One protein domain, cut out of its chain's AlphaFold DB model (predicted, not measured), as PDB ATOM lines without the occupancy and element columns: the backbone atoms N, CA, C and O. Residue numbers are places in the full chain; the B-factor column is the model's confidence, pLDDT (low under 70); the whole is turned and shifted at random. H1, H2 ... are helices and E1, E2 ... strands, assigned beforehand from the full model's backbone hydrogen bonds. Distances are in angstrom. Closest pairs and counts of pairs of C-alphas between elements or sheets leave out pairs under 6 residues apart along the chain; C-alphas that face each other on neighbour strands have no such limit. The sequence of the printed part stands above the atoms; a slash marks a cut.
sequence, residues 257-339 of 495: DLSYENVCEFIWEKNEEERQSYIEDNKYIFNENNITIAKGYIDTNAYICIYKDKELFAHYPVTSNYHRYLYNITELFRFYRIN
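This is residues 257 to 339 of the 495 residues of an uncharacterized protein of Clostridium pasteurianum DSM 525 = ATCC 6013 (UniProt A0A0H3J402). A strongly twisted sheet of four strands makes the core, with the long helix H3 over one face and the very short helix H1 on the opposite face. Helix H2 lies off on H1's side of the sheet and is not on it; the longest axis runs from H2 through the sheet to H3. The printed part has 83 residues, with three named helices and four named strands in the order H1 H2 E1 E2 E3 E4 H3; the sheet's order is E1 E2 E3 E4, antiparallel throughout, and the class is mixed, helices and strands. The whole is compact, with a radius of gyration of the C-alphas of 13.3 A, and the C-alphas span 40 by 28 by 18 A.

The sheet is a meander, each strand the antiparallel neighbour of the one before: E1, residues 286 to 288, E2, residues 291 to 298, E3, residues 301 to 308, and E4, residues 311 to 317. E1 and E2 form a hairpin at 152 degrees, with N 286 and O 293 2.8 A apart. E2 and E3 form a hairpin at 153 degrees, with N 296 and O 303 2.9 A apart. E3 and E4 form a hairpin at 148 degrees, with N 304 and O 316 2.8 A apart. E1 and E4 are the edge strands, and E2 bends by 56 degrees at residue 295. H3, residues 322 to 335, is on the sheet at a height of 9.8 A, over E4; on the local plane it stands at 29 degrees to E4, only just along the strands. The closest C-alphas of E4 and H3, those of Tyr 316 and Tyr 325, are 6.2 A apart. H1, residues 260 to 263, is on the opposite face at a height of 6.9 A, and its Val 263 has its C-alpha 5.5 A from that of Gly 296, the closest of H1 and E2. H1 lies over none of the strands, but only just: 2 of its 4 C-alphas fall on E4. H2, residues 272 to 281, is not on the sheet and is apart from H1 and H3. In H2 and H3 every O i to N i+4 pair is within hydrogen-bond range; H1 is too short for such a pair, and its one O i to N i+3 pair is not within range.

E2 is 21.1 A long, E3 22.0 A, E4 18.1 A and E1 7.0 A. H3 measures 20.1 A, H2 14.0 A and H1 5.3 A. H1 begins at C-alpha 260, (-5.616, 48.830, 27.015), and H3 ends at C-alpha 335, (-4.626, 63.752, 10.110).

The C-alphas farthest apart, those of Glu 273 and Phe 335, are 40.6 A apart. The printed part has no cut. No link is long; the link from H1 to H2 is short and the others are tight. The mean pLDDT of the printed part is 92.8, and no printed residue is under 70.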
ATOM      1  N   ASP A 257     -10.557  53.309  32.798       88.19
ATOM      2  CA  ASP A 257     -11.584  52.360  32.344       88.19
ATOM      3  C   ASP A 257     -11.425  52.021  30.860       88.19
ATOM      4  O   ASP A 257     -11.709  50.905  30.428       88.19
ATOM      5  N   LEU A 258     -10.894  52.970  30.083       92.00
ATOM      6  CA  LEU A 258     -10.607  52.807  28.662       92.00
ATOM      7  C   LEU A 258      -9.149  52.414  28.377       92.00
ATOM      8  O   LEU A 258      -8.756  52.357  27.210       92.00
ATOM      9  N   SER A 259      -8.335  52.131  29.396       93.50
ATOM     10  CA  SER A 259      -6.954  51.667  29.205       93.50
ATOM     11  C   SER A 259      -6.901  50.341  28.440       93.50
ATOM     12  O   SER A 259      -7.850  49.551  28.447       93.50
ATOM     13  N   TYR A 260      -5.783  50.080  27.757       95.00
ATOM     14  CA  TYR A 260      -5.616  48.830  27.015       95.00
ATOM     15  C   TYR A 260      -5.669  47.631  27.958       95.00
ATOM     16  O   TYR A 260      -6.277  46.610  27.641       95.00
ATOM     17  N   GLU A 261      -5.078  47.772  29.137       94.50
ATOM     18  CA  GLU A 261      -5.057  46.742  30.156       94.50
ATOM     19  C   GLU A 261      -6.472  46.397  30.643       94.50
ATOM     20  O   GLU A 261      -6.795  45.221  30.790       94.50
ATOM     21  N   ASN A 262      -7.348  47.389  30.835       92.88
ATOM     22  CA  ASN A 262      -8.719  47.134  31.282       92.88
ATOM     23  C   ASN A 262      -9.632  46.613  30.167       92.88
ATOM     24  O   ASN A 262     -10.435  45.714  30.414       92.88
ATOM     25  N   VAL A 263      -9.507  47.148  28.949       95.00
ATOM     26  CA  VAL A 263     -10.415  46.831  27.832       95.00
ATOM     27  C   VAL A 263      -9.992  45.582  27.063       95.00
ATOM     28  O   VAL A 263     -10.841  44.811  26.618       95.00
ATOM     29  N   CYS A 264      -8.688  45.400  26.852       94.62
ATOM     30  CA  CYS A 264      -8.159  44.322  26.018       94.62
ATOM     31  C   CYS A 264      -7.565  43.172  26.833       94.62
ATOM     32  O   CYS A 264      -7.565  42.039  26.358       94.62
ATOM     33  N   GLU A 265      -7.040  43.451  28.028       93.75
ATOM     34  CA  GLU A 265      -6.374  42.444  28.860       93.75
ATOM     35  C   GLU A 265      -7.141  42.113  30.143       93.75
ATOM     36  O   GLU A 265      -6.719  41.197  30.844       93.75
ATOM     37  N   PHE A 266      -8.244  42.808  30.442       91.62
ATOM     38  CA  PHE A 266      -9.115  42.565  31.596       91.62
ATOM     39  C   PHE A 266      -8.362  42.445  32.934       91.62
ATOM     40  O   PHE A 266      -8.678  41.592  33.757       91.62
ATOM     41  N   ILE A 267      -7.342  43.283  33.171       90.88
ATOM     42  CA  ILE A 267      -6.461  43.168  34.357       90.88
ATOM     43  C   ILE A 267      -7.167  43.396  35.704       90.88
ATOM     44  O   ILE A 267      -6.602  43.110  36.758       90.88
ATOM     45  N   TRP A 268      -8.379  43.951  35.677       87.56
ATOM     46  CA  TRP A 268      -9.216  44.118  36.859       87.56
ATOM     47  C   TRP A 268      -9.791  42.784  37.355       87.56
ATOM     48  O   TRP A 268     -10.124  42.686  38.540       87.56
ATOM     49  N   GLU A 269      -9.876  41.764  36.492       92.94
ATOM     50  CA  GLU A 269     -10.279  40.417  36.883       92.94
ATOM     51  C   GLU A 269      -9.107  39.711  37.570       92.94
ATOM     52  O   GLU A 269      -8.005  39.591  37.030       92.94
ATOM     53  N   LYS A 270      -9.342  39.259  38.802       90.56
ATOM     54  CA  LYS A 270      -8.317  38.645  39.651       90.56
ATOM     55  C   LYS A 270      -8.151  37.160  39.354       90.56
ATOM     56  O   LYS A 270      -7.089  36.608  39.639       90.56
ATOM     57  N   ASN A 271      -9.198  36.508  38.854       95.50
ATOM     58  CA  ASN A 271      -9.179  35.101  38.493       95.50
ATOM     59  C   ASN A 271      -8.668  34.931  37.056       95.50
ATOM     60  O   ASN A 271      -9.310  35.360  36.104       95.50
ATOM     61  N   GLU A 272      -7.525  34.262  36.889       93.00
ATOM     62  CA  GLU A 272      -6.913  34.080  35.570       93.00
ATOM     63  C   GLU A 272      -7.777  33.228  34.624       93.00
ATOM     64  O   GLU A 272      -7.811  33.512  33.432       93.00
ATOM     65  N   GLU A 273      -8.515  32.228  35.119       92.75
ATOM     66  CA  GLU A 273      -9.406  31.423  34.266       92.75
ATOM     67  C   GLU A 273     -10.578  32.264  33.741       92.75
ATOM     68  O   GLU A 273     -10.874  32.244  32.546       92.75
ATOM     69  N   GLU A 274     -11.207  33.055  34.614       92.81
ATOM     70  CA  GLU A 274     -12.304  33.956  34.231       92.81
ATOM     71  C   GLU A 274     -11.805  35.056  33.291       92.81
ATOM     72  O   GLU A 274     -12.427  35.337  32.269       92.81
ATOM     73  N   ARG A 275     -10.629  35.621  33.577       91.31
ATOM     74  CA  ARG A 275      -9.959  36.603  32.725       91.31
ATOM     75  C   ARG A 275      -9.700  36.061  31.319       91.31
ATOM     76  O   ARG A 275      -9.986  36.757  30.346       91.31
ATOM     77  N   GLN A 276      -9.190  34.834  31.189       90.81
ATOM     78  CA  GLN A 276      -9.004  34.209  29.876       90.81
ATOM     79  C   GLN A 276     -10.345  33.965  29.174       90.81
ATOM     80  O   GLN A 276     -10.445  34.250  27.983       90.81
ATOM     81  N   SER A 277     -11.394  33.559  29.900       91.81
ATOM     82  CA  SER A 277     -12.747  33.456  29.333       91.81
ATOM     83  C   SER A 277     -13.230  34.797  28.773       91.81
ATOM     84  O   SER A 277     -13.713  34.844  27.646       91.81
ATOM     85  N   TYR A 278     -13.045  35.906  29.499       88.88
ATOM     86  CA  TYR A 278     -13.397  37.242  29.003       88.88
ATOM     87  C   TYR A 278     -12.640  37.615  27.726       88.88
ATOM     88  O   TYR A 278     -13.226  38.207  26.818       88.88
ATOM     89  N   ILE A 279     -11.350  37.276  27.642       87.75
ATOM     90  CA  ILE A 279     -10.526  37.524  26.453       87.75
ATOM     91  C   ILE A 279     -11.026  36.691  25.267       87.75
ATOM     92  O   ILE A 279     -11.181  37.229  24.170       87.75
ATOM     93  N   GLU A 280     -11.291  35.401  25.478       87.31
ATOM     94  CA  GLU A 280     -11.764  34.478  24.441       87.31
ATOM     95  C   GLU A 280     -13.167  34.840  23.930       87.31
ATOM     96  O   GLU A 280     -13.424  34.784  22.724       87.31
ATOM     97  N   ASP A 281     -14.049  35.288  24.825       88.06
ATOM     98  CA  ASP A 281     -15.425  35.665  24.505       88.06
ATOM     99  C   ASP A 281     -15.553  37.087  23.932       88.06
ATOM    100  O   ASP A 281     -16.628  37.479  23.453       88.06
ATOM    101  N   ASN A 282     -14.482  37.892  23.941       89.31
ATOM    102  CA  ASN A 282     -14.548  39.272  23.475       89.31
ATOM    103  C   ASN A 282     -14.662  39.360  21.944       89.31
ATOM    104  O   ASN A 282     -13.692  39.267  21.191       89.31
ATOM    105  N   LYS A 283     -15.876  39.656  21.474       94.75
ATOM    106  CA  LYS A 283     -16.201  39.802  20.046       94.75
ATOM    107  C   LYS A 283     -15.735  41.123  19.420       94.75
ATOM    108  O   LYS A 283     -15.864  41.288  18.208       94.75
ATOM    109  N   TYR A 284     -15.240  42.074  20.213       96.81
ATOM    110  CA  TYR A 284     -14.979  43.450  19.785       96.81
ATOM    111  C   TYR A 284     -13.506  43.848  19.743       96.81
ATOM    112  O   TYR A 284     -13.228  44.975  19.342       96.81
ATOM    113  N   ILE A 285     -12.565  42.973  20.106       97.06
ATOM    114  CA  ILE A 285     -11.132  43.276  20.004       97.06
ATOM    115  C   ILE A 285     -10.619  42.888  18.613       97.06
ATOM    116  O   ILE A 285     -10.549  41.717  18.241       97.06
ATOM    117  N   PHE A 286     -10.198  43.888  17.841       97.69
ATOM    118  CA  PHE A 286      -9.607  43.716  16.519       97.69
ATOM    119  C   PHE A 286      -8.219  44.352  16.477       97.69
ATOM    120  O   PHE A 286      -8.087  45.574  16.463       97.69
ATOM    121  N   ASN A 287      -7.180  43.525  16.401       96.06
ATOM    122  CA  ASN A 287      -5.786  43.967  16.357       96.06
ATOM    123  C   ASN A 287      -5.151  43.733  14.974       96.06
ATOM    124  O   ASN A 287      -5.409  42.724  14.312       96.06
ATOM    125  N   GLU A 288      -4.296  44.663  14.546       96.38
ATOM    126  CA  GLU A 288      -3.319  44.439  13.484       96.38
ATOM    127  C   GLU A 288      -2.057  45.290  13.702       96.38
ATOM    128  O   GLU A 288      -2.099  46.522  13.665       96.38
ATOM    129  N   ASN A 289      -0.901  44.629  13.819       94.81
ATOM    130  CA  ASN A 289       0.386  45.257  14.136       94.81
ATOM    131  C   ASN A 289       0.285  46.079  15.432       94.81
ATOM    132  O   ASN A 289       0.034  45.526  16.497       94.81
ATOM    133  N   ASN A 290       0.471  47.396  15.344       94.69
ATOM    134  CA  ASN A 290       0.401  48.301  16.478       94.69
ATOM    135  C   ASN A 290      -0.952  48.998  16.649       94.69
ATOM    136  O   ASN A 290      -1.062  49.831  17.540       94.69
ATOM    137  N   ILE A 291      -1.958  48.707  15.820       97.69
ATOM    138  CA  ILE A 291      -3.291  49.303  15.954       97.69
ATOM    139  C   ILE A 291      -4.267  48.264  16.498       97.69
ATOM    140  O   ILE A 291      -4.378  47.166  15.951       97.69
ATOM    141  N   THR A 292      -5.005  48.636  17.542       98.38
ATOM    142  CA  THR A 292      -6.122  47.844  18.075       98.38
ATOM    143  C   THR A 292      -7.380  48.694  18.097       98.38
ATOM    144  O   THR A 292      -7.340  49.841  18.528       98.38
ATOM    145  N   ILE A 293      -8.490  48.131  17.634       98.31
ATOM    146  CA  ILE A 293      -9.830  48.687  17.802       98.31
ATOM    147  C   ILE A 293     -10.560  47.781  18.785       98.31
ATOM    148  O   ILE A 293     -10.618  46.577  18.546       98.31
ATOM    149  N   ALA A 294     -11.090  48.334  19.871       98.12
ATOM    150  CA  ALA A 294     -11.834  47.569  20.871       98.12
ATOM    151  C   ALA A 294     -13.082  48.312  21.351       98.12
ATOM    152  O   ALA A 294     -13.235  49.507  21.100       98.12
ATOM    153  N   LYS A 295     -13.991  47.605  22.031       97.50
ATOM    154  CA  LYS A 295     -15.158  48.210  22.688       97.50
ATOM    155  C   LYS A 295     -14.866  48.345  24.178       97.50
ATOM    156  O   LYS A 295     -14.757  47.332  24.859       97.50
ATOM    157  N   GLY A 296     -14.737  49.580  24.648       94.75
ATOM    158  CA  GLY A 296     -14.588  49.917  26.062       94.75
ATOM    159  C   GLY A 296     -15.877  50.497  26.635       94.75
ATOM    160  O   GLY A 296     -16.814  50.795  25.887       94.75
ATOM    161  N   TYR A 297     -15.917  50.664  27.954       91.50
ATOM    162  CA  TYR A 297     -17.060  51.234  28.660       91.50
ATOM    163  C   TYR A 297     -16.590  52.228  29.719       91.50
ATOM    164  O   TYR A 297     -15.606  51.972  30.402       91.50
ATOM    165  N   ILE A 298     -17.315  53.336  29.846       85.44
ATOM    166  CA  ILE A 298     -17.275  54.208  31.025       85.44
ATOM    167  C   ILE A 298     -18.684  54.155  31.605       85.44
ATOM    168  O   ILE A 298     -19.652  54.475  30.905       85.44
ATOM    169  N   ASP A 299     -18.807  53.694  32.846       84.88
ATOM    170  CA  ASP A 299     -20.086  53.355  33.471       84.88
ATOM    171  C   ASP A 299     -20.936  52.417  32.587       84.88
ATOM    172  O   ASP A 299     -20.631  51.238  32.416       84.88
ATOM    173  N   THR A 300     -22.014  52.943  32.001       85.50
ATOM    174  CA  THR A 300     -22.929  52.216  31.102       85.50
ATOM    175  C   THR A 300     -22.764  52.609  29.635       85.50
ATOM    176  O   THR A 300     -23.363  51.992  28.752       85.50
ATOM    177  N   ASN A 301     -21.940  53.621  29.351       88.62
ATOM    178  CA  ASN A 301     -21.729  54.144  28.010       88.62
ATOM    179  C   ASN A 301     -20.627  53.358  27.306       88.62
ATOM    180  O   ASN A 301     -19.529  53.186  27.830       88.62
ATOM    181  N   ALA A 302     -20.917  52.895  26.093       93.75
ATOM    182  CA  ALA A 302     -19.971  52.160  25.269       93.75
ATOM    183  C   ALA A 302     -19.157  53.102  24.374       93.75
ATOM    184  O   ALA A 302     -19.707  54.023  23.768       93.75
ATOM    185  N   TYR A 303     -17.872  52.798  24.205       95.12
ATOM    186  CA  TYR A 303     -16.938  53.560  23.381       95.12
ATOM    187  C   TYR A 303     -16.181  52.644  22.421       95.12
ATOM    188  O   TYR A 303     -15.716  51.566  22.796       95.12
ATOM    189  N   ILE A 304     -16.027  53.081  21.171       97.50
ATOM    190  CA  ILE A 304     -15.065  52.485  20.249       97.50
ATOM    191  C   ILE A 304     -13.705  53.086  20.573       97.50
ATOM    192  O   ILE A 304     -13.487  54.280  20.391       97.50
ATOM    193  N   CYS A 305     -12.805  52.258  21.085       97.44
ATOM    194  CA  CYS A 305     -11.476  52.647  21.526       97.44
ATOM    195  C   CYS A 305     -10.454  52.306  20.446       97.44
ATOM    196  O   CYS A 305     -10.504  51.238  19.832       97.44
ATOM    197  N   ILE A 306      -9.525  53.224  20.222       97.69
ATOM    198  CA  ILE A 306      -8.449  53.106  19.247       97.69
ATOM    199  C   ILE A 306      -7.163  53.142  20.038       97.69
ATOM    200  O   ILE A 306      -6.851  54.150  20.665       97.69
ATOM    201  N   TYR A 307      -6.410  52.058  19.976       97.06
ATOM    202  CA  TYR A 307      -5.115  51.956  20.620       97.06
ATOM    203  C   TYR A 307      -4.017  51.961  19.580       97.06
ATOM    204  O   TYR A 307      -4.128  51.310  18.534       97.06
ATOM    205  N   LYS A 308      -2.933  52.652  19.907       94.94
ATOM    206  CA  LYS A 308      -1.693  52.630  19.150       94.94
ATOM    207  C   LYS A 308      -0.571  52.224  20.090       94.94
ATOM    208  O   LYS A 308      -0.375  52.866  21.109       94.94
ATOM    209  N   ASP A 309       0.137  51.148  19.757       95.19
ATOM    210  CA  ASP A 309       1.223  50.611  20.587       95.19
ATOM    211  C   ASP A 309       0.767  50.307  22.036       95.19
ATOM    212  O   ASP A 309       1.514  50.501  22.986       95.19
ATOM    213  N   LYS A 310      -0.475  49.810  22.184       95.06
ATOM    214  CA  LYS A 310      -1.183  49.565  23.460       95.06
ATOM    215  C   LYS A 310      -1.491  50.808  24.311       95.06
ATOM    216  O   LYS A 310      -1.974  50.668  25.422       95.06
ATOM    217  N   GLU A 311      -1.312  52.017  23.792       92.88
ATOM    218  CA  GLU A 311      -1.760  53.243  24.461       92.88
ATOM    219  C   GLU A 311      -3.093  53.711  23.867       92.88
ATOM    220  O   GLU A 311      -3.295  53.630  22.649       92.88
ATOM    221  N   LEU A 312      -4.017  54.182  24.717       93.50
ATOM    222  CA  LEU A 312      -5.287  54.750  24.263       93.50
ATOM    223  C   LEU A 312      -4.997  56.005  23.435       93.50
ATOM    224  O   LEU A 312      -4.469  56.997  23.927       93.50
ATOM    225  N   PHE A 313      -5.323  55.941  22.149       93.25
ATOM    226  CA  PHE A 313      -5.021  56.995  21.191       93.25
ATOM    227  C   PHE A 313      -6.216  57.920  20.958       93.25
ATOM    228  O   PHE A 313      -6.049  59.130  20.839       93.25
ATOM    229  N   ALA A 314      -7.411  57.342  20.869       94.44
ATOM    230  CA  ALA A 314      -8.674  58.047  20.687       94.44
ATOM    231  C   ALA A 314      -9.831  57.120  21.072       94.44
ATOM    232  O   ALA A 314      -9.691  55.894  21.043       94.44
ATOM    233  N   HIS A 315     -10.988  57.691  21.382       95.31
ATOM    234  CA  HIS A 315     -12.212  56.924  21.582       95.31
ATOM    235  C   HIS A 315     -13.422  57.717  21.107       95.31
ATOM    236  O   HIS A 315     -13.364  58.931  21.002       95.31
ATOM    237  N   TYR A 316     -14.513  57.043  20.764       94.94
ATOM    238  CA  TYR A 316     -15.745  57.723  20.365       94.94
ATOM    239  C   TYR A 316     -16.958  56.992  20.935       94.94
ATOM    240  O   TYR A 316     -16.940  55.759  20.977       94.94
ATOM    241  N   PRO A 317     -18.039  57.694  21.318       93.31
ATOM    242  CA  PRO A 317     -19.265  57.044  21.756       93.31
ATOM    243  C   PRO A 317     -19.810  56.088  20.690       93.31
ATOM    244  O   PRO A 317     -19.987  56.455  19.520       93.31
ATOM    245  N   VAL A 318     -20.110  54.857  21.097       94.12
ATOM    246  CA  VAL A 318     -20.797  53.885  20.248       94.12
ATOM    247  C   VAL A 318     -22.260  54.292  20.166       94.12
ATOM    248  O   VAL A 318     -22.982  54.307  21.158       94.12
ATOM    249  N   THR A 319     -22.710  54.608  18.957       90.12
ATOM    250  CA  THR A 319     -24.110  54.946  18.678       90.12
ATOM    251  C   THR A 319     -24.654  54.045  17.576       90.12
ATOM    252  O   THR A 319     -23.887  53.380  16.876       90.12
ATOM    253  N   SER A 320     -25.975  54.040  17.392       84.12
ATOM    254  CA  SER A 320     -26.623  53.356  16.264       84.12
ATOM    255  C   SER A 320     -26.297  53.997  14.908       84.12
ATOM    256  O   SER A 320     -26.415  53.351  13.871       84.12
ATOM    257  N   ASN A 321     -25.859  55.263  14.892       88.00
ATOM    258  CA  ASN A 321     -25.387  55.928  13.684       88.00
ATOM    259  C   ASN A 321     -23.874  55.734  13.518       88.00
ATOM    260  O   ASN A 321     -23.073  56.635  13.787       88.00
ATOM    261  N   TYR A 322     -23.487  54.554  13.035       90.50
ATOM    262  CA  TYR A 322     -22.080  54.175  12.882       90.50
ATOM    263  C   TYR A 322     -21.289  55.112  11.955       90.50
ATOM    264  O   TYR A 322     -20.075  55.258  12.099       90.50
ATOM    265  N   HIS A 323     -21.965  55.798  11.023       89.56
ATOM    266  CA  HIS A 323     -21.322  56.750  10.115       89.56
ATOM    267  C   HIS A 323     -20.660  57.916  10.856       89.56
ATOM    268  O   HIS A 323     -19.660  58.441  10.370       89.56
ATOM    269  N   ARG A 324     -21.178  58.300  12.033       89.19
ATOM    270  CA  ARG A 324     -20.641  59.421  12.813       89.19
ATOM    271  C   ARG A 324     -19.225  59.133  13.306       89.19
ATOM    272  O   ARG A 324     -18.310  59.892  12.997       89.19
ATOM    273  N   TYR A 325     -19.027  58.033  14.033       92.19
ATOM    274  CA  TYR A 325     -17.690  57.692  14.518       92.19
ATOM    275  C   TYR A 325     -16.788  57.195  13.381       92.19
ATOM    276  O   TYR A 325     -15.606  57.512  13.381       92.19
ATOM    277  N   LEU A 326     -17.312  56.517  12.350       94.81
ATOM    278  CA  LEU A 326     -16.506  56.122  11.186       94.81
ATOM    279  C   LEU A 326     -15.892  57.335  10.470       94.81
ATOM    280  O   LEU A 326     -14.716  57.301  10.099       94.81
ATOM    281  N   TYR A 327     -16.672  58.405  10.289       92.69
ATOM    282  CA  TYR A 327     -16.186  59.658   9.716       92.69
ATOM    283  C   TYR A 327     -15.068  60.259  10.575       92.69
ATOM    284  O   TYR A 327     -13.980  60.517  10.061       92.69
ATOM    285  N   ASN A 328     -15.295  60.386  11.886       92.31
ATOM    286  CA  ASN A 328     -14.300  60.929  12.813       92.31
ATOM    287  C   ASN A 328     -12.994  60.123  12.787       92.31
ATOM    288  O   ASN A 328     -11.919  60.701  12.668       92.31
ATOM    289  N   ILE A 329     -13.076  58.789  12.805       95.94
ATOM    290  CA  ILE A 329     -11.903  57.904  12.770       95.94
ATOM    291  C   ILE A 329     -11.166  57.997  11.430       95.94
ATOM    292  O   ILE A 329      -9.936  57.955  11.381       95.94
ATOM    293  N   THR A 330     -11.899  58.151  10.328       95.12
ATOM    294  CA  THR A 330     -11.298  58.336   9.000       95.12
ATOM    295  C   THR A 330     -10.496  59.633   8.943       95.12
ATOM    296  O   THR A 330      -9.347  59.631   8.491       95.12
ATOM    297  N   GLU A 331     -11.063  60.725   9.458       92.31
ATOM    298  CA  GLU A 331     -10.383  62.016   9.540       92.31
ATOM    299  C   GLU A 331      -9.197  61.979  10.511       92.31
ATOM    300  O   GLU A 331      -8.122  62.484  10.178       92.31
ATOM    301  N   LEU A 332      -9.339  61.291  11.646       93.19
ATOM    302  CA  LEU A 332      -8.261  61.023  12.595       93.19
ATOM    303  C   LEU A 332      -7.081  60.320  11.917       93.19
ATOM    304  O   LEU A 332      -5.935  60.771  12.009       93.19
ATOM    305  N   PHE A 333      -7.347  59.231  11.193       93.81
ATOM    306  CA  PHE A 333      -6.301  58.464  10.518       93.81
ATOM    307  C   PHE A 333      -5.615  59.299   9.438       93.81
ATOM    308  O   PHE A 333      -4.390  59.259   9.316       93.81
ATOM    309  N   ARG A 334      -6.383  60.100   8.692       91.25
ATOM    310  CA  ARG A 334      -5.856  61.031   7.690       91.25
ATOM    311  C   ARG A 334      -4.935  62.075   8.323       91.25
ATOM    312  O   ARG A 334      -3.828  62.277   7.825       91.25
ATOM    313  N   PHE A 335      -5.367  62.699   9.416       87.38
ATOM    314  CA  PHE A 335      -4.626  63.752  10.110       87.38
ATOM    315  C   PHE A 335      -3.305  63.239  10.697       87.38
ATOM    316  O   PHE A 335      -2.245  63.809  10.437       87.38
ATOM    317  N   TYR A 336      -3.340  62.108  11.407       86.00
ATOM    318  CA  TYR A 336      -2.153  61.501  12.023       86.00
ATOM    319  C   TYR A 336      -1.351  60.593  11.081       86.00
ATOM    320  O   TYR A 336      -0.421  59.914  11.521       86.00
ATOM    321  N   ARG A 337      -1.688  60.575   9.782       92.62
ATOM    322  CA  ARG A 337      -1.045  59.743   8.748       92.62
ATOM    323  C   ARG A 337      -1.020  58.249   9.105       92.62
ATOM    324  O   ARG A 337      -0.103  57.521   8.726       92.62
ATOM    325  N   ILE A 338      -2.040  57.777   9.818       90.88
ATOM    326  CA  ILE A 338      -2.254  56.353  10.079       90.88
ATOM    327  C   ILE A 338      -2.705  55.708   8.770       90.88
ATOM    328  O   ILE A 338      -3.584  56.207   8.066       90.88
ATOM    329  N   ASN A 339      -2.081  54.585   8.412       94.06
ATOM    330  CA  ASN A 339      -2.369  53.922   7.148       94.06
ATOM    331  C   ASN A 339      -3.853  53.517   7.073       94.06
ATOM    332  O   ASN A 339      -4.325  52.721   7.886       94.06
TER     333      ASN A 339